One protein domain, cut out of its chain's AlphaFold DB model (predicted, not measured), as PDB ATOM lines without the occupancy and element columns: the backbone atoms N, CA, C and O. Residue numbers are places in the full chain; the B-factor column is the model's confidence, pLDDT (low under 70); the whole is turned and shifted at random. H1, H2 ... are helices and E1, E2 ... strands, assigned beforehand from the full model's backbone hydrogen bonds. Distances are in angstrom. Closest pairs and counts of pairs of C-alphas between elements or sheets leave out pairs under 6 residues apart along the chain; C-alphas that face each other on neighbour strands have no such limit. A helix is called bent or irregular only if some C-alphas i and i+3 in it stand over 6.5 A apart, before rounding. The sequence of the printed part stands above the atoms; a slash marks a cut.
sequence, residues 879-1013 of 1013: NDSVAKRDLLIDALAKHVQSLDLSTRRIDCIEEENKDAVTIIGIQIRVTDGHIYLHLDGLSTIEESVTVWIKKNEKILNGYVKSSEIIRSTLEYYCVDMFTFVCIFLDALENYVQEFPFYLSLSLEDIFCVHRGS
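This is residues 879 to 1013 of the 1013 residues of an uncharacterized protein of Plasmodium coatneyi (UniProt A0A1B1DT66). A small three-stranded sheet stands at one end of a cluster of crossed helices, with H4 in the middle and H1 and H2a packed on roughly opposite sides of it. H2 bends sharply, and its second arm, H2b, leads away from the sheet end to H3 at the other end. The printed part has 135 residues with five named helices and three named strands in the order H1 E1 E2 H2 H3 H4 E3 H5; the class is mixed, helices and strands. The sheet runs E2 E1 E3 and is mixed. The whole is compact, with a radius of gyration of the C-alphas of 14.5 A and spans of 44 by 32 by 27 A.

H1, residues 879 to 898, touches H4, residues 977 to 991, with its residues 889 to 897 alone, at a steep tilt of 48 degrees, the same way; their closest C-alphas, of Ala 893 and Ala 987, are 5.4 A apart. With residues 881 to 888 alone H1 touches H3, residues 964 to 973, closest at the C-alphas of Lys 884 and Tyr 973, 5.5 A. E1, residues 918 to 926, and E2, residues 929 to 936, form an antiparallel hairpin, with N 924 and O 931 2.9 A apart, within hydrogen-bond range. E1 is parallel to E3, residues 997 to 1002, with N 923 and O 999 at 2.8 A. H2, residues 941 to 962, was assigned as one helix by its hydrogen bonds but is bent: C-alphas 951 and 954 are 8.5 A apart, and its arms H2a, residues 941 to 951, and H2b, residues 954 to 962, are about perpendicular at 89 degrees. H2a is on the sheet, and its closest C-alphas to E2 are those of Ser 944 and Leu 935, 5.9 A. H2a touches H4 at a steep tilt of 45 degrees, opposite ways, closest at the C-alphas of Glu 942 and Cys 982, 6.3 A. H2b and H3 touch only at the corner, and only just, with 3 pairs of C-alphas within 8 A, the closest those of Val 960 and Arg 967, 5.8 A. H4 only grazes the sheet, with residues 985 to 989. H5, residues 1003 to 1007, touches H3, closest at the C-alphas of Phe 1007 and Ile 966, 5.7 A. Every O i to N i+4 pair is within hydrogen-bond range in H2a, H3, H4 and H5; in H1 it is 15 of 16 and in H2b 4 of 5.

H1 is 29.2 A long from its first C-alpha, 879 at (17.352, 39.380, -44.366). E1 measures 21.2 A and E2 22.6 A. H2a spans 15.2 A, H4 21.2 A and E3 16.5 A. H5 ends at C-alpha 1007, (-3.348, 32.465, -34.833).

The C-alphas of Asp 915 and Ser 1013 are the two farthest apart, 45.9 A. The printed part has no cut. The link H1 to E1, residues 899 to 917, is long. Residues 911 to 914 and 1012 to 1013 have pLDDT under 70; the mean of the printed part is 90.2.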
ATOM      1  N   ASN A 879      17.799  38.017 -44.673       76.06
ATOM      2  CA  ASN A 879      17.352  39.380 -44.366       76.06
ATOM      3  C   ASN A 879      15.818  39.479 -44.364       76.06
ATOM      4  O   ASN A 879      15.239  40.091 -43.460       76.06
ATOM      5  N   ASP A 880      15.162  38.792 -45.303       83.44
ATOM      6  CA  ASP A 880      13.699  38.698 -45.375       83.44
ATOM      7  C   ASP A 880      13.094  38.093 -44.094       83.44
ATOM      8  O   ASP A 880      12.021  38.510 -43.653       83.44
ATOM      9  N   SER A 881      13.791  37.149 -43.446       85.56
ATOM     10  CA  SER A 881      13.322  36.516 -42.202       85.56
ATOM     11  C   SER A 881      13.222  37.495 -41.023       85.56
ATOM     12  O   SER A 881      12.298  37.399 -40.213       85.56
ATOM     13  N   VAL A 882      14.123  38.483 -40.949       86.62
ATOM     14  CA  VAL A 882      14.102  39.517 -39.901       86.62
ATOM     15  C   VAL A 882      12.949  40.486 -40.150       86.62
ATOM     16  O   VAL A 882      12.163  40.742 -39.241       86.62
ATOM     17  N   ALA A 883      12.778  40.942 -41.396       88.50
ATOM     18  CA  ALA A 883      11.659  41.802 -41.775       88.50
ATOM     19  C   ALA A 883      10.299  41.123 -41.523       88.50
ATOM     20  O   ALA A 883       9.392  41.741 -40.963       88.50
ATOM     21  N   LYS A 884      10.165  39.827 -41.849       92.06
ATOM     22  CA  LYS A 884       8.974  39.026 -41.519       92.06
ATOM     23  C   LYS A 884       8.726  38.917 -40.014       92.06
ATOM     24  O   LYS A 884       7.568  38.964 -39.602       92.06
ATOM     25  N   ARG A 885       9.774  38.798 -39.190       92.81
ATOM     26  CA  ARG A 885       9.642  38.749 -37.725       92.81
ATOM     27  C   ARG A 885       9.178  40.083 -37.141       92.81
ATOM     28  O   ARG A 885       8.299  40.075 -36.283       92.81
ATOM     29  N   ASP A 886       9.710  41.206 -37.612       93.75
ATOM     30  CA  ASP A 886       9.275  42.531 -37.154       93.75
ATOM     31  C   ASP A 886       7.822  42.814 -37.588       93.75
ATOM     32  O   ASP A 886       7.007  43.258 -36.778       93.75
ATOM     33  N   LEU A 887       7.443  42.432 -38.816       94.44
ATOM     34  CA  LEU A 887       6.049  42.457 -39.284       94.44
ATOM     35  C   LEU A 887       5.123  41.554 -38.449       94.44
ATOM     36  O   LEU A 887       3.983  41.936 -38.187       94.44
ATOM     37  N   LEU A 888       5.589  40.377 -38.020       95.19
ATOM     38  CA  LEU A 888       4.845  39.479 -37.130       95.19
ATOM     39  C   LEU A 888       4.629  40.106 -35.745       95.19
ATOM     40  O   LEU A 888       3.524  40.019 -35.215       95.19
ATOM     41  N   ILE A 889       5.647  40.757 -35.173       95.50
ATOM     42  CA  ILE A 889       5.547  41.457 -33.882       95.50
ATOM     43  C   ILE A 889       4.500  42.578 -33.964       95.50
ATOM     44  O   ILE A 889       3.602  42.640 -33.126       95.50
ATOM     45  N   ASP A 890       4.559  43.417 -35.001       95.25
ATOM     46  CA  ASP A 890       3.603  44.512 -35.213       95.25
ATOM     47  C   ASP A 890       2.176  44.014 -35.501       95.25
ATOM     48  O   ASP A 890       1.198  44.637 -35.076       95.25
ATOM     49  N   ALA A 891       2.032  42.899 -36.222       95.06
ATOM     50  CA  ALA A 891       0.738  42.279 -36.494       95.06
ATOM     51  C   ALA A 891       0.139  41.643 -35.229       95.06
ATOM     52  O   ALA A 891      -1.027  41.890 -34.922       95.06
ATOM     53  N   LEU A 892       0.934  40.914 -34.439       95.75
ATOM     54  CA  LEU A 892       0.513  40.353 -33.151       95.75
ATOM     55  C   LEU A 892       0.175  41.442 -32.128       95.75
ATOM     56  O   LEU A 892      -0.822  41.319 -31.422       95.75
ATOM     57  N   ALA A 893       0.930  42.542 -32.081       95.19
ATOM     58  CA  ALA A 893       0.632  43.669 -31.199       95.19
ATOM     59  C   ALA A 893      -0.723  44.326 -31.521       95.19
ATOM     60  O   ALA A 893      -1.429  44.739 -30.600       95.19
ATOM     61  N   LYS A 894      -1.112  44.402 -32.803       95.00
ATOM     62  CA  LYS A 894      -2.455  44.838 -33.234       95.00
ATOM     63  C   LYS A 894      -3.512  43.777 -32.918       95.00
ATOM     64  O   LYS A 894      -4.572  44.116 -32.404       95.00
ATOM     65  N   HIS A 895      -3.201  42.503 -33.154       95.19
ATOM     66  CA  HIS A 895      -4.107  41.375 -32.923       95.19
ATOM     67  C   HIS A 895      -4.508  41.221 -31.447       95.19
ATOM     68  O   HIS A 895      -5.685  41.097 -31.119       95.19
ATOM     69  N   VAL A 896      -3.538  41.341 -30.535       95.31
ATOM     70  CA  VAL A 896      -3.751  41.358 -29.075       95.31
ATOM     71  C   VAL A 896      -4.638  42.535 -28.640       95.31
ATOM     72  O   VAL A 896      -5.422  42.387 -27.706       95.31
ATOM     73  N   GLN A 897      -4.582  43.676 -29.340       93.50
ATOM     74  CA  GLN A 897      -5.481  44.814 -29.097       93.50
ATOM     75  C   GLN A 897      -6.904  44.569 -29.626       93.50
ATOM     76  O   GLN A 897      -7.858  45.023 -29.000       93.50
ATOM     77  N   SER A 898      -7.067  43.851 -30.746       94.88
ATOM     78  CA  SER A 898      -8.385  43.505 -31.305       94.88
ATOM     79  C   SER A 898      -9.061  42.305 -30.642       94.88
ATOM     80  O   SER A 898     -10.264  42.133 -30.801       94.88
ATOM     81  N   LEU A 899      -8.321  41.477 -29.899       92.50
ATOM     82  CA  LEU A 899      -8.832  40.228 -29.323       92.50
ATOM     83  C   LEU A 899      -9.905  40.405 -28.233       92.50
ATOM     84  O   LEU A 899     -10.485  39.405 -27.829       92.50
ATOM     85  N   ASP A 900     -10.153  41.624 -27.744       91.69
ATOM     86  CA  ASP A 900     -10.972  41.930 -26.559       91.69
ATOM     87  C   ASP A 900     -10.739  40.957 -25.389       91.69
ATOM     88  O   ASP A 900     -11.555  40.119 -24.998       91.69
ATOM     89  N   LEU A 901      -9.574  41.119 -24.772       92.69
ATOM     90  CA  LEU A 901      -9.167  40.366 -23.591       92.69
ATOM     91  C   LEU A 901     -10.048  40.638 -22.353       92.69
ATOM     92  O   LEU A 901      -9.831  40.004 -21.320       92.69
ATOM     93  N   SER A 902     -11.007  41.574 -22.418       89.38
ATOM     94  CA  SER A 902     -11.904  41.883 -21.301       89.38
ATOM     95  C   SER A 902     -13.074  40.900 -21.210       89.38
ATOM     96  O   SER A 902     -13.306  40.351 -20.133       89.38
ATOM     97  N   THR A 903     -13.736  40.589 -22.330       91.94
ATOM     98  CA  THR A 903     -14.817  39.585 -22.401       91.94
ATOM     99  C   THR A 903     -14.305  38.146 -22.328       91.94
ATOM    100  O   THR A 903     -15.041  37.242 -21.941       91.94
ATOM    101  N   ARG A 904     -13.021  37.932 -22.640       93.00
ATOM    102  CA  ARG A 904     -12.331  36.629 -22.579       93.00
ATOM    103  C   ARG A 904     -11.634  36.345 -21.241       93.00
ATOM    104  O   ARG A 904     -11.009  35.290 -21.092       93.00
ATOM    105  N   ARG A 905     -11.702  37.275 -20.278       92.38
ATOM    106  CA  ARG A 905     -11.139  37.108 -18.927       92.38
ATOM    107  C   ARG A 905     -11.955  36.072 -18.150       92.38
ATOM    108  O   ARG A 905     -13.179  36.132 -18.138       92.38
ATOM    109  N   ILE A 906     -11.272  35.165 -17.460       92.12
ATOM    110  CA  ILE A 906     -11.882  34.231 -16.499       92.12
ATOM    111  C   ILE A 906     -11.408  34.578 -15.081       92.12
ATOM    112  O   ILE A 906     -10.330  35.146 -14.905       92.12
ATOM    113  N   ASP A 907     -12.214  34.292 -14.056       87.44
ATOM    114  CA  ASP A 907     -11.884  34.696 -12.678       87.44
ATOM    115  C   ASP A 907     -10.784  33.831 -12.043       87.44
ATOM    116  O   ASP A 907      -9.983  34.326 -11.244       87.44
ATOM    117  N   CYS A 908     -10.710  32.555 -12.423       86.69
ATOM    118  CA  CYS A 908      -9.666  31.622 -12.017       86.69
ATOM    119  C   CYS A 908      -9.479  30.496 -13.046       86.69
ATOM    120  O   CYS A 908     -10.327  30.263 -13.907       86.69
ATOM    121  N   ILE A 909      -8.363  29.779 -12.915       82.56
ATOM    122  CA  ILE A 909      -8.156  28.435 -13.462       82.56
ATOM    123  C   ILE A 909      -8.078  27.475 -12.266       82.56
ATOM    124  O   ILE A 909      -7.565  27.849 -11.208       82.56
ATOM    125  N   GLU A 910      -8.577  26.247 -12.409       78.06
ATOM    126  CA  GLU A 910      -8.398  25.204 -11.394       78.06
ATOM    127  C   GLU A 910      -6.955  24.672 -11.427       78.06
ATOM    128  O   GLU A 910      -6.617  23.740 -12.152       78.06
ATOM    129  N   GLU A 911      -6.073  25.312 -10.661       65.19
ATOM    130  CA  GLU A 911      -4.656  24.954 -10.598       65.19
ATOM    131  C   GLU A 911      -4.414  23.642  -9.833       65.19
ATOM    132  O   GLU A 911      -4.567  23.575  -8.610       65.19
ATOM    133  N   GLU A 912      -3.919  22.616 -10.539       60.16
ATOM    134  CA  GLU A 912      -3.347  21.410  -9.916       60.16
ATOM    135  C   GLU A 912      -2.156  21.757  -8.995       60.16
ATOM    136  O   GLU A 912      -1.967  21.147  -7.941       60.16
ATOM    137  N   ASN A 913      -1.357  22.763  -9.379       66.25
ATOM    138  CA  ASN A 913      -0.084  23.119  -8.748       66.25
ATOM    139  C   ASN A 913      -0.194  24.379  -7.878       66.25
ATOM    140  O   ASN A 913       0.160  25.476  -8.297       66.25
ATOM    141  N   LYS A 914      -0.605  24.193  -6.620       68.88
ATOM    142  CA  LYS A 914      -0.795  25.245  -5.596       68.88
ATOM    143  C   LYS A 914       0.458  26.040  -5.188       68.88
ATOM    144  O   LYS A 914       0.330  26.983  -4.405       68.88
ATOM    145  N   ASP A 915       1.622  25.648  -5.694       74.31
ATOM    146  CA  ASP A 915       2.947  26.140  -5.302       74.31
ATOM    147  C   ASP A 915       3.575  27.072  -6.372       74.31
ATOM    148  O   ASP A 915       4.658  27.613  -6.153       74.31
ATOM    149  N   ALA A 916       2.930  27.248  -7.537       75.88
ATOM    150  CA  ALA A 916       3.426  28.075  -8.645       75.88
ATOM    151  C   ALA A 916       2.789  29.476  -8.647       75.88
ATOM    152  O   ALA A 916       1.596  29.623  -8.395       75.88
ATOM    153  N   VAL A 917       3.564  30.519  -8.973       79.62
ATOM    154  CA  VAL A 917       3.065  31.907  -9.015       79.62
ATOM    155  C   VAL A 917       2.679  32.277 -10.448       79.62
ATOM    156  O   VAL A 917       3.406  32.988 -11.145       79.62
ATOM    157  N   THR A 918       1.526  31.778 -10.903       83.25
ATOM    158  CA  THR A 918       0.970  32.110 -12.223       83.25
ATOM    159  C   THR A 918       0.715  33.618 -12.338       83.25
ATOM    160  O   THR A 918      -0.144  34.172 -11.654       83.25
ATOM    161  N   ILE A 919       1.448  34.296 -13.225       84.62
ATOM    162  CA  ILE A 919       1.224  35.708 -13.573       84.62
ATOM    163  C   ILE A 919       0.194  35.819 -14.704       84.62
ATOM    164  O   ILE A 919      -0.743  36.613 -14.599       84.62
ATOM    165  N   ILE A 920       0.324  34.987 -15.743       88.56
ATOM    166  CA  ILE A 920      -0.681  34.830 -16.805       88.56
ATOM    167  C   ILE A 920      -1.030  33.348 -16.933       88.56
ATOM    168  O   ILE A 920      -0.137  32.521 -17.111       88.56
ATOM    169  N   GLY A 921      -2.316  33.008 -16.869       91.62
ATOM    170  CA  GLY A 921      -2.814  31.668 -17.177       91.62
ATOM    171  C   GLY A 921      -3.761  31.709 -18.371       91.62
ATOM    172  O   GLY A 921      -4.750  32.437 -18.355       91.62
ATOM    173  N   ILE A 922      -3.478  30.931 -19.412       94.19
ATOM    174  CA  ILE A 922      -4.308  30.857 -20.617       94.19
ATOM    175  C   ILE A 922      -4.878  29.447 -20.732       94.19
ATOM    176  O   ILE A 922      -4.146  28.473 -20.919       94.19
ATOM    177  N   GLN A 923      -6.199  29.343 -20.630       95.31
ATOM    178  CA  GLN A 923      -6.958  28.174 -21.048       95.31
ATOM    179  C   GLN A 923      -7.098  28.233 -22.572       95.31
ATOM    180  O   GLN A 923      -7.850  29.052 -23.099       95.31
ATOM    181  N   ILE A 924      -6.355  27.381 -23.275       95.00
ATOM    182  CA  ILE A 924      -6.363  27.313 -24.736       95.00
ATOM    183  C   ILE A 924      -7.329  26.200 -25.153       95.00
ATOM    184  O   ILE A 924      -7.126  25.036 -24.799       95.00
ATOM    185  N   ARG A 925      -8.398  26.548 -25.873       92.44
ATOM    186  CA  ARG A 925      -9.405  25.605 -26.385       92.44
ATOM    187  C   ARG A 925      -8.901  24.949 -27.671       92.44
ATOM    188  O   ARG A 925      -8.386  25.637 -28.550       92.44
ATOM    189  N   VAL A 926      -9.035  23.626 -27.748       92.06
ATOM    190  CA  VAL A 926      -8.477  22.766 -28.799       92.06
ATOM    191  C   VAL A 926      -9.469  21.623 -29.049       92.06
ATOM    192  O   VAL A 926      -9.587  20.732 -28.210       92.06
ATOM    193  N   THR A 927     -10.207  21.696 -30.163       86.00
ATOM    194  CA  THR A 927     -11.419  20.901 -30.459       86.00
ATOM    195  C   THR A 927     -12.342  20.777 -29.238       86.00
ATOM    196  O   THR A 927     -12.930  21.764 -28.802       86.00
ATOM    197  N   ASP A 928     -12.427  19.583 -28.664       86.88
ATOM    198  CA  ASP A 928     -13.353  19.155 -27.617       86.88
ATOM    199  C   ASP A 928     -12.736  19.295 -26.213       86.88
ATOM    200  O   ASP A 928     -13.360  18.962 -25.206       86.88
ATOM    201  N   GLY A 929     -11.482  19.755 -26.140       92.00
ATOM    202  CA  GLY A 929     -10.682  19.830 -24.925       92.00
ATOM    203  C   GLY A 929     -10.033  21.194 -24.700       92.00
ATOM    204  O   GLY A 929     -10.130  22.129 -25.501       92.00
ATOM    205  N   HIS A 930      -9.367  21.323 -23.555       93.75
ATOM    206  CA  HIS A 930      -8.658  22.534 -23.151       93.75
ATOM    207  C   HIS A 930      -7.253  22.167 -22.665       93.75
ATOM    208  O   HIS A 930      -7.090  21.231 -21.881       93.75
ATOM    209  N   ILE A 931      -6.243  22.923 -23.094       95.19
ATOM    210  CA  ILE A 931      -4.866  22.809 -22.604       95.19
ATOM    211  C   ILE A 931      -4.467  24.106 -21.901       95.19
ATOM    212  O   ILE A 931      -4.645  25.203 -22.428       95.19
ATOM    213  N   TYR A 932      -3.930  23.984 -20.692       94.50
ATOM    214  CA  TYR A 932      -3.582  25.136 -19.863       94.50
ATOM    215  C   TYR A 932      -2.112  25.519 -20.035       94.50
ATOM    216  O   TYR A 932      -1.214  24.695 -19.839       94.50
ATOM    217  N   LEU A 933      -1.872  26.780 -20.386       94.62
ATOM    218  CA  LEU A 933      -0.563  27.423 -20.408       94.62
ATOM    219  C   LEU A 933      -0.451  28.350 -19.192       94.62
ATOM    220  O   LEU A 933      -1.145  29.359 -19.119       94.62
ATOM    221  N   HIS A 934       0.440  28.020 -18.258       92.50
ATOM    222  CA  HIS A 934       0.757  28.864 -17.105       92.50
ATOM    223  C   HIS A 934       2.125  29.527 -17.314       92.50
ATOM    224  O   HIS A 934       3.135  28.846 -17.521       92.50
ATOM    225  N   LEU A 935       2.158  30.856 -17.245       90.69
ATOM    226  CA  LEU A 935       3.381  31.643 -17.130       90.69
ATOM    227  C   LEU A 935       3.659  31.907 -15.648       90.69
ATOM    228  O   LEU A 935       3.040  32.784 -15.040       90.69
ATOM    229  N   ASP A 936       4.586  31.140 -15.070       87.19
ATOM    230  CA  ASP A 936       5.126  31.396 -13.732       87.19
ATOM    231  C   ASP A 936       5.986  32.667 -13.776       87.19
ATOM    232  O   ASP A 936       6.915  32.770 -14.579       87.19
ATOM    233  N   GLY A 937       5.703  33.627 -12.896       80.69
ATOM    234  CA  GLY A 937       6.445  34.886 -12.792       80.69
ATOM    235  C   GLY A 937       7.923  34.761 -12.416       80.69
ATOM    236  O   GLY A 937       8.660  35.743 -12.523       80.69
ATOM    237  N   LEU A 938       8.358  33.584 -11.963       78.25
ATOM    238  CA  LEU A 938       9.759  33.253 -11.696       78.25
ATOM    239  C   LEU A 938      10.480  32.634 -12.907       78.25
ATOM    240  O   LEU A 938      11.711  32.564 -12.899       78.25
ATOM    241  N   SER A 939       9.737  32.210 -13.931       86.12
ATOM    242  CA  SER A 939      10.253  31.608 -15.166       86.12
ATOM    243  C   SER A 939      10.455  32.638 -16.284       86.12
ATOM    244  O   SER A 939       9.929  33.755 -16.240       86.12
ATOM    245  N   THR A 940      11.202  32.270 -17.325       89.88
ATOM    246  CA  THR A 940      11.101  32.959 -18.619       89.88
ATOM    247  C   THR A 940       9.916  32.431 -19.430       89.88
ATOM    248  O   THR A 940       9.540  31.263 -19.324       89.88
ATOM    249  N   ILE A 941       9.354  33.278 -20.301       91.31
ATOM    250  CA  ILE A 941       8.305  32.872 -21.254       91.31
ATOM    251  C   ILE A 941       8.808  31.705 -22.119       91.31
ATOM    252  O   ILE A 941       8.101  30.713 -22.274       91.31
ATOM    253  N   GLU A 942      10.059  31.767 -22.585       94.38
ATOM    254  CA  GLU A 942      10.715  30.696 -23.344       94.38
ATOM    255  C   GLU A 942      10.736  29.352 -22.590       94.38
ATOM    256  O   GLU A 942      10.428  28.317 -23.181       94.38
ATOM    257  N   GLU A 943      11.048  29.334 -21.290       94.25
ATOM    258  CA  GLU A 943      11.027  28.111 -20.472       94.25
ATOM    259  C   GLU A 943       9.603  27.568 -20.291       94.25
ATOM    260  O   GLU A 943       9.368  26.383 -20.544       94.25
ATOM    261  N   SER A 944       8.644  28.422 -19.914       93.94
ATOM    262  CA  SER A 944       7.240  28.022 -19.740       93.94
ATOM    263  C   SER A 944       6.637  27.472 -21.037       93.94
ATOM    264  O   SER A 944       6.029  26.400 -21.025       93.94
ATOM    265  N   VAL A 945       6.855  28.142 -22.175       95.69
ATOM    266  CA  VAL A 945       6.395  27.677 -23.494       95.69
ATOM    267  C   VAL A 945       7.131  26.402 -23.910       95.69
ATOM    268  O   VAL A 945       6.495  25.481 -24.414       95.69
ATOM    269  N   THR A 946       8.435  26.272 -23.633       96.25
ATOM    270  CA  THR A 946       9.190  25.032 -23.905       96.25
ATOM    271  C   THR A 946       8.605  23.837 -23.153       96.25
ATOM    272  O   THR A 946       8.462  22.755 -23.728       96.25
ATOM    273  N   VAL A 947       8.269  24.003 -21.871       95.38
ATOM    274  CA  VAL A 947       7.653  22.947 -21.049       95.38
ATOM    275  C   VAL A 947       6.230  22.651 -21.526       95.38
ATOM    276  O   VAL A 947       5.864  21.483 -21.662       95.38
ATOM    277  N   TRP A 948       5.442  23.681 -21.838       95.94
ATOM    278  CA  TRP A 948       4.069  23.538 -22.323       95.94
ATOM    279  C   TRP A 948       3.988  22.853 -23.696       95.94
ATOM    280  O   TRP A 948       3.202  21.915 -23.844       95.94
ATOM    281  N   ILE A 949       4.828  23.225 -24.670       96.44
ATOM    282  CA  ILE A 949       4.882  22.544 -25.973       96.44
ATOM    283  C   ILE A 949       5.312  21.087 -25.785       96.44
ATOM    284  O   ILE A 949       4.639  20.200 -26.296       96.44
ATOM    285  N   LYS A 950       6.346  20.798 -24.984       96.62
ATOM    286  CA  LYS A 950       6.775  19.408 -24.723       96.62
ATOM    287  C   LYS A 950       5.716  18.566 -24.001       96.62
ATOM    288  O   LYS A 950       5.634  17.369 -24.253       96.62
ATOM    289  N   LYS A 951       4.886  19.162 -23.132       96.69
ATOM    290  CA  LYS A 951       3.752  18.468 -22.489       96.69
ATOM    291  C   LYS A 951       2.632  18.146 -23.490       96.69
ATOM    292  O   LYS A 951       2.004  17.099 -23.365       96.69
ATOM    293  N   ASN A 952       2.393  19.019 -24.472       96.12
ATOM    294  CA  ASN A 952       1.234  18.954 -25.373       96.12
ATOM    295  C   ASN A 952       1.579  18.597 -26.836       96.12
ATOM    296  O   ASN A 952       0.691  18.609 -27.685       96.12
ATOM    297  N   GLU A 953       2.836  18.257 -27.140       95.50
ATOM    298  CA  GLU A 953       3.402  18.144 -28.497       95.50
ATOM    299  C   GLU A 953       2.517  17.367 -29.480       95.50
ATOM    300  O   GLU A 953       2.264  17.830 -30.588       95.50
ATOM    301  N   LYS A 954       1.992  16.205 -29.069       95.50
ATOM    302  CA  LYS A 954       1.123  15.367 -29.914       95.50
ATOM    303  C   LYS A 954      -0.193  16.053 -30.291       95.50
ATOM    304  O   LYS A 954      -0.653  15.892 -31.417       95.50
ATOM    305  N   ILE A 955      -0.781  16.801 -29.358       95.25
ATOM    306  CA  ILE A 955      -2.044  17.525 -29.543       95.25
ATOM    307  C   ILE A 955      -1.799  18.722 -30.467       95.25
ATOM    308  O   ILE A 955      -2.481  18.876 -31.478       95.25
ATOM    309  N   LEU A 956      -0.764  19.517 -30.171       95.25
ATOM    310  CA  LEU A 956      -0.392  20.690 -30.964       95.25
ATOM    311  C   LEU A 956      -0.018  20.308 -32.404       95.25
ATOM    312  O   LEU A 956      -0.550  20.884 -33.348       95.25
ATOM    313  N   ASN A 957       0.815  19.279 -32.592       94.44
ATOM    314  CA  ASN A 957       1.201  18.788 -33.920       94.44
ATOM    315  C   ASN A 957       0.042  18.133 -34.690       94.44
ATOM    316  O   ASN A 957       0.107  18.055 -35.915       94.44
ATOM    317  N   GLY A 958      -1.002  17.654 -34.006       94.69
ATOM    318  CA  GLY A 958      -2.260  17.263 -34.647       94.69
ATOM    319  C   GLY A 958      -3.010  18.489 -35.168       94.69
ATOM    320  O   GLY A 958      -3.333  18.565 -36.350       94.69
ATOM    321  N   TYR A 959      -3.195  19.491 -34.309       93.25
ATOM    322  CA  TYR A 959      -3.979  20.688 -34.617       93.25
ATOM    323  C   TYR A 959      -3.347  21.594 -35.683       93.25
ATOM    324  O   TYR A 959      -4.039  22.119 -36.551       93.25
ATOM    325  N   VAL A 960      -2.019  21.743 -35.667       94.12
ATOM    326  CA  VAL A 960      -1.255  22.475 -36.697       94.12
ATOM    327  C   VAL A 960      -1.365  21.794 -38.071       94.12
ATOM    328  O   VAL A 960      -1.238  22.461 -39.094       94.12
ATOM    329  N   LYS A 961      -1.631  20.479 -38.119       94.88
ATOM    330  CA  LYS A 961      -1.873  19.746 -39.372       94.88
ATOM    331  C   LYS A 961      -3.319  19.843 -39.857       94.88
ATOM    332  O   LYS A 961      -3.525  19.820 -41.066       94.88
ATOM    333  N   SER A 962      -4.301  19.932 -38.956       94.50
ATOM    334  CA  SER A 962      -5.721  20.036 -39.320       94.50
ATOM    335  C   SER A 962      -6.190  21.470 -39.584       94.50
ATOM    336  O   SER A 962      -7.121  21.665 -40.358       94.50
ATOM    337  N   SER A 963      -5.571  22.479 -38.962       94.94
ATOM    338  CA  SER A 963      -5.953  23.887 -39.121       94.94
ATOM    339  C   SER A 963      -5.120  24.586 -40.196       94.94
ATOM    340  O   SER A 963      -3.968  24.972 -39.979       94.94
ATOM    341  N   GLU A 964      -5.730  24.807 -41.362       93.81
ATOM    342  CA  GLU A 964      -5.110  25.543 -42.468       93.81
ATOM    343  C   GLU A 964      -4.763  26.996 -42.105       93.81
ATOM    344  O   GLU A 964      -3.728  27.506 -42.536       93.81
ATOM    345  N   ILE A 965      -5.569  27.645 -41.258       93.38
ATOM    346  CA  ILE A 965      -5.291  28.998 -40.751       93.38
ATOM    347  C   ILE A 965      -3.941  29.005 -40.021       93.38
ATOM    348  O   ILE A 965      -3.060  29.797 -40.345       93.38
ATOM    349  N   ILE A 966      -3.736  28.074 -39.086       92.81
ATOM    350  CA  ILE A 966      -2.506  27.994 -38.288       92.81
ATOM    351  C   ILE A 966      -1.304  27.651 -39.173       92.81
ATOM    352  O   ILE A 966      -0.278  28.331 -39.098       92.81
ATOM    353  N   ARG A 967      -1.442  26.645 -40.049       94.56
ATOM    354  CA  ARG A 967      -0.403  26.255 -41.015       94.56
ATOM    355  C   ARG A 967       0.024  27.440 -41.883       94.56
ATOM    356  O   ARG A 967       1.207  27.762 -41.939       94.56
ATOM    357  N   SER A 968      -0.939  28.116 -42.508       94.56
ATOM    358  CA  SER A 968      -0.679  29.219 -43.436       94.56
ATOM    359  C   SER A 968      -0.186  30.498 -42.745       94.56
ATOM    360  O   SER A 968       0.537  31.278 -43.366       94.56
ATOM    361  N   THR A 969      -0.508  30.723 -41.466       93.81
ATOM    362  CA  THR A 969       0.096  31.794 -40.654       93.81
ATOM    363  C   THR A 969       1.567  31.490 -40.349       93.81
ATOM    364  O   THR A 969       2.425  32.334 -40.616       93.81
ATOM    365  N   LEU A 970       1.886  30.287 -39.855       95.00
ATOM    366  CA  LEU A 970       3.268  29.871 -39.560       95.00
ATOM    367  C   LEU A 970       4.160  29.905 -40.815       95.00
ATOM    368  O   LEU A 970       5.271  30.437 -40.778       95.00
ATOM    369  N   GLU A 971       3.647  29.402 -41.939       95.31
ATOM    370  CA  GLU A 971       4.334  29.372 -43.234       95.31
ATOM    371  C   GLU A 971       4.589  30.779 -43.799       95.31
ATOM    372  O   GLU A 971       5.716  31.095 -44.184       95.31
ATOM    373  N   TYR A 972       3.582  31.662 -43.778       94.44
ATOM    374  CA  TYR A 972       3.686  33.035 -44.291       94.44
ATOM    375  C   TYR A 972       4.777  33.848 -43.581       94.44
ATOM    376  O   TYR A 972       5.626  34.461 -44.238       94.44
ATOM    377  N   TYR A 973       4.796  33.809 -42.245       94.31
ATOM    378  CA  TYR A 973       5.815  34.481 -41.433       94.31
ATOM    379  C   TYR A 973       7.135  33.696 -41.335       94.31
ATOM    380  O   TYR A 973       8.131  34.253 -40.877       94.31
ATOM    381  N   CYS A 974       7.169  32.445 -41.805       94.75
ATOM    382  CA  CYS A 974       8.311  31.527 -41.740       94.75
ATOM    383  C   CYS A 974       8.836  31.298 -40.307       94.75
ATOM    384  O   CYS A 974      10.045  31.294 -40.074       94.75
ATOM    385  N   VAL A 975       7.925  31.111 -39.348       95.75
ATOM    386  CA  VAL A 975       8.240  30.865 -37.928       95.75
ATOM    387  C   VAL A 975       7.730  29.501 -37.468       95.75
ATOM    388  O   VAL A 975       6.765  28.973 -38.015       95.75
ATOM    389  N   ASP A 976       8.354  28.937 -36.434       95.81
ATOM    390  CA  ASP A 976       7.831  27.752 -35.755       95.81
ATOM    391  C   ASP A 976       6.800  28.120 -34.673       95.81
ATOM    392  O   ASP A 976       6.670  29.274 -34.250       95.81
ATOM    393  N   MET A 977       6.044  27.120 -34.209       95.38
ATOM    394  CA  MET A 977       4.997  27.328 -33.205       95.38
ATOM    395  C   MET A 977       5.553  27.859 -31.877       95.38
ATOM    396  O   MET A 977       4.889  28.650 -31.211       95.38
ATOM    397  N   PHE A 978       6.776  27.465 -31.507       96.62
ATOM    398  CA  PHE A 978       7.458  27.971 -30.318       96.62
ATOM    399  C   PHE A 978       7.707  29.480 -30.416       96.62
ATOM    400  O   PHE A 978       7.267  30.235 -29.549       96.62
ATOM    401  N   THR A 979       8.344  29.934 -31.497       96.31
ATOM    402  CA  THR A 979       8.653  31.350 -31.725       96.31
ATOM    403  C   THR A 979       7.380  32.182 -31.829       96.31
ATOM    404  O   THR A 979       7.308  33.249 -31.223       96.31
ATOM    405  N   PHE A 980       6.356  31.691 -32.537       96.75
ATOM    406  CA  PHE A 980       5.067  32.378 -32.645       96.75
ATOM    407  C   PHE A 980       4.407  32.576 -31.273       96.75
ATOM    408  O   PHE A 980       4.037  33.696 -30.923       96.75
ATOM    409  N   VAL A 981       4.296  31.509 -30.471       96.38
ATOM    410  CA  VAL A 981       3.660  31.570 -29.146       96.38
ATOM    411  C   VAL A 981       4.462  32.458 -28.189       96.38
ATOM    412  O   VAL A 981       3.861  33.264 -27.485       96.38
ATOM    413  N   CYS A 982       5.797  32.405 -28.205       96.50
ATOM    414  CA  CYS A 982       6.624  33.326 -27.418       96.50
ATOM    415  C   CYS A 982       6.377  34.801 -27.791       96.50
ATOM    416  O   CYS A 982       6.157  35.612 -26.895       96.50
ATOM    417  N   ILE A 983       6.323  35.150 -29.085       96.44
ATOM    418  CA  ILE A 983       6.057  36.535 -29.525       96.44
ATOM    419  C   ILE A 983       4.628  36.979 -29.163       96.44
ATOM    420  O   ILE A 983       4.432  38.113 -28.726       96.44
ATOM    421  N   PHE A 984       3.628  36.098 -29.295       96.56
ATOM    422  CA  PHE A 984       2.255  36.383 -28.856       96.56
ATOM    423  C   PHE A 984       2.197  36.697 -27.352       96.56
ATOM    424  O   PHE A 984       1.520  37.638 -26.942       96.56
ATOM    425  N   LEU A 985       2.938  35.953 -26.526       95.44
ATOM    426  CA  LEU A 985       2.971  36.149 -25.075       95.44
ATOM    427  C   LEU A 985       3.775  37.384 -24.654       95.44
ATOM    428  O   LEU A 985       3.358  38.064 -23.720       95.44
ATOM    429  N   ASP A 986       4.856  37.727 -25.361       94.56
ATOM    430  CA  ASP A 986       5.546  39.013 -25.190       94.56
ATOM    431  C   ASP A 986       4.594  40.184 -25.507       94.56
ATOM    432  O   ASP A 986       4.506  41.149 -24.744       94.56
ATOM    433  N   ALA A 987       3.829  40.105 -26.604       94.88
ATOM    434  CA  ALA A 987       2.818  41.111 -26.944       94.88
ATOM    435  C   ALA A 987       1.704  41.192 -25.879       94.88
ATOM    436  O   ALA A 987       1.260  42.288 -25.529       94.88
ATOM    437  N   LEU A 988       1.303  40.049 -25.315       93.94
ATOM    438  CA  LEU A 988       0.299  39.948 -24.258       93.94
ATOM    439  C   LEU A 988       0.782  40.526 -22.914       93.94
ATOM    440  O   LEU A 988       0.051  41.310 -22.308       93.94
ATOM    441  N   GLU A 989       2.006  40.222 -22.456       91.19
ATOM    442  CA  GLU A 989       2.576  40.784 -21.213       91.19
ATOM    443  C   GLU A 989       2.622  42.319 -21.268       91.19
ATOM    444  O   GLU A 989       2.353  42.986 -20.270       91.19
ATOM    445  N   ASN A 990       2.903  42.895 -22.442       90.00
ATOM    446  CA  ASN A 990       2.917  44.348 -22.629       90.00
ATOM    447  C   ASN A 990       1.519  44.998 -22.592       90.00
ATOM    448  O   ASN A 990       1.430  46.207 -22.364       90.00
ATOM    449  N   TYR A 991       0.440  44.235 -22.799       89.44
ATOM    450  CA  TYR A 991      -0.939  44.736 -22.744       89.44
ATOM    451  C   TYR A 991      -1.602  44.528 -21.370       89.44
ATOM    452  O   TYR A 991      -2.416  45.348 -20.937       89.44
ATOM    453  N   VAL A 992      -1.248  43.457 -20.652       87.75
ATOM    454  CA  VAL A 992      -1.845  43.116 -19.351       87.75
ATOM    455  C   VAL A 992      -1.326  44.033 -18.234       87.75
ATOM    456  O   VAL A 992      -0.170  43.974 -17.822       87.75
ATOM    457  N   GLN A 993      -2.215  44.876 -17.699       83.25
ATOM    458  CA  GLN A 993      -1.898  45.852 -16.641       83.25
ATOM    459  C   GLN A 993      -2.113  45.330 -15.209       83.25
ATOM    460  O   GLN A 993      -1.603  45.923 -14.257       83.25
ATOM    461  N   GLU A 994      -2.882  44.250 -15.037       81.25
ATOM    462  CA  GLU A 994      -3.218  43.650 -13.740       81.25
ATOM    463  C   GLU A 994      -2.840  42.169 -13.712       81.25
ATOM    464  O   GLU A 994      -3.253  41.422 -14.594       81.25
ATOM    465  N   PHE A 995      -2.157  41.729 -12.654       80.56
ATOM    466  CA  PHE A 995      -1.835  40.319 -12.415       80.56
ATOM    467  C   PHE A 995      -2.408  39.838 -11.064       80.56
ATOM    468  O   PHE A 995      -2.497  40.650 -10.134       80.56
ATOM    469  N   PRO A 996      -2.770  38.546 -10.917       81.25
ATOM    470  CA  PRO A 996      -2.779  37.520 -11.961       81.25
ATOM    471  C   PRO A 996      -3.873  37.770 -13.013       81.25
ATOM    472  O   PRO A 996      -4.920  38.361 -12.723       81.25
ATOM    473  N   PHE A 997      -3.614  37.332 -14.243       87.25
ATOM    474  CA  PHE A 997      -4.531  37.482 -15.372       87.25
ATOM    475  C   PHE A 997      -4.838  36.122 -15.991       87.25
ATOM    476  O   PHE A 997      -3.926  35.413 -16.416       87.25
ATOM    477  N   TYR A 998      -6.119  35.762 -16.044       92.50
ATOM    478  CA  TYR A 998      -6.566  34.495 -16.611       92.50
ATOM    479  C   TYR A 998      -7.449  34.734 -17.837       92.50
ATOM    480  O   TYR A 998      -8.324  35.602 -17.815       92.50
ATOM    481  N   LEU A 999      -7.220  33.959 -18.897       94.88
ATOM    482  CA  LEU A 999      -7.886  34.076 -20.198       94.88
ATOM    483  C   LEU A 999      -8.403  32.724 -20.694       94.88
ATOM    484  O   LEU A 999      -7.764  31.697 -20.468       94.88
ATOM    485  N   SER A1000      -9.500  32.747 -21.455       95.56
ATOM    486  CA  SER A1000      -9.960  31.628 -22.287       95.56
ATOM    487  C   SER A1000      -9.896  32.043 -23.765       95.56
ATOM    488  O   SER A1000     -10.602  32.961 -24.181       95.56
ATOM    489  N   LEU A1001      -9.027  31.400 -24.552       95.69
ATOM    490  CA  LEU A1001      -8.804  31.661 -25.987       95.69
ATOM    491  C   LEU A1001      -8.913  30.341 -26.763       95.69
ATOM    492  O   LEU A1001      -8.508  29.311 -26.232       95.69
ATOM    493  N   SER A1002      -9.395  30.326 -28.006       94.75
ATOM    494  CA  SER A1002      -9.159  29.180 -28.899       94.75
ATOM    495  C   SER A1002      -7.748  29.224 -29.497       94.75
ATOM    496  O   SER A1002      -7.044  30.235 -29.404       94.75
ATOM    497  N   LEU A1003      -7.302  28.125 -30.110       92.94
ATOM    498  CA  LEU A1003      -6.047  28.154 -30.859       92.94
ATOM    499  C   LEU A1003      -6.191  28.950 -32.173       92.94
ATOM    500  O   LEU A1003      -5.242  29.620 -32.565       92.94
ATOM    501  N   GLU A1004      -7.369  28.983 -32.811       93.06
ATOM    502  CA  GLU A1004      -7.646  29.922 -33.913       93.06
ATOM    503  C   GLU A1004      -7.524  31.370 -33.444       93.06
ATOM    504  O   GLU A1004      -6.850  32.148 -34.106       93.06
ATOM    505  N   ASP A1005      -8.102  31.736 -32.295       94.44
ATOM    506  CA  ASP A1005      -8.037  33.104 -31.760       94.44
ATOM    507  C   ASP A1005      -6.593  33.608 -31.628       94.44
ATOM    508  O   ASP A1005      -6.319  34.776 -31.887       94.44
ATOM    509  N   ILE A1006      -5.655  32.736 -31.256       94.75
ATOM    510  CA  ILE A1006      -4.231  33.075 -31.109       94.75
ATOM    511  C   ILE A1006      -3.544  33.256 -32.478       94.75
ATOM    512  O   ILE A1006      -2.636  34.077 -32.608       94.75
ATOM    513  N   PHE A1007      -3.984  32.526 -33.509       94.06
ATOM    514  CA  PHE A1007      -3.348  32.465 -34.833       94.06
ATOM    515  C   PHE A1007      -4.089  33.208 -35.957       94.06
ATOM    516  O   PHE A1007      -3.537  33.353 -37.050       94.06
ATOM    517  N   CYS A1008      -5.292  33.729 -35.702       92.06
ATOM    518  CA  CYS A1008      -6.118  34.519 -36.625       92.06
ATOM    519  C   CYS A1008      -5.596  35.964 -36.787       92.06
ATOM    520  O   CYS A1008      -6.360  36.930 -36.865       92.06
ATOM    521  N   VAL A1009      -4.271  36.113 -36.832       87.12
ATOM    522  CA  VAL A1009      -3.582  37.375 -37.085       87.12
ATOM    523  C   VAL A1009      -3.944  37.828 -38.492       87.12
ATOM    524  O   VAL A1009      -3.577  37.181 -39.474       87.12
ATOM    525  N   HIS A1010      -4.670  38.940 -38.596       78.00
ATOM    526  CA  HIS A1010      -5.016  39.519 -39.890       78.00
ATOM    527  C   HIS A1010      -3.738  39.811 -40.686       78.00
ATOM    528  O   HIS A1010      -2.927  40.657 -40.293       78.00
ATOM    529  N   ARG A1011      -3.570  39.131 -41.827       74.31
ATOM    530  CA  ARG A1011      -2.591  39.534 -42.837       74.31
ATOM    531  C   ARG A1011      -3.001  40.927 -43.312       74.31
ATOM    532  O   ARG A1011      -4.065  41.079 -43.903       74.31
ATOM    533  N   GLY A1012      -2.189  41.934 -42.997       61.53
ATOM    534  CA  GLY A1012      -2.414  43.292 -43.485       61.53
ATOM    535  C   GLY A1012      -2.301  43.310 -45.007       61.53
ATOM    536  O   GLY A1012      -1.218  43.041 -45.523       61.53
ATOM    537  N   SER A1013      -3.426  43.576 -45.670       44.62
ATOM    538  CA  SER A1013      -3.559  43.805 -47.114       44.62
ATOM    539  C   SER A1013      -3.012  45.168 -47.521       44.62
ATOM    540  O   SER A1013      -3.442  46.145 -46.861       44.62
TER     541      SER A1013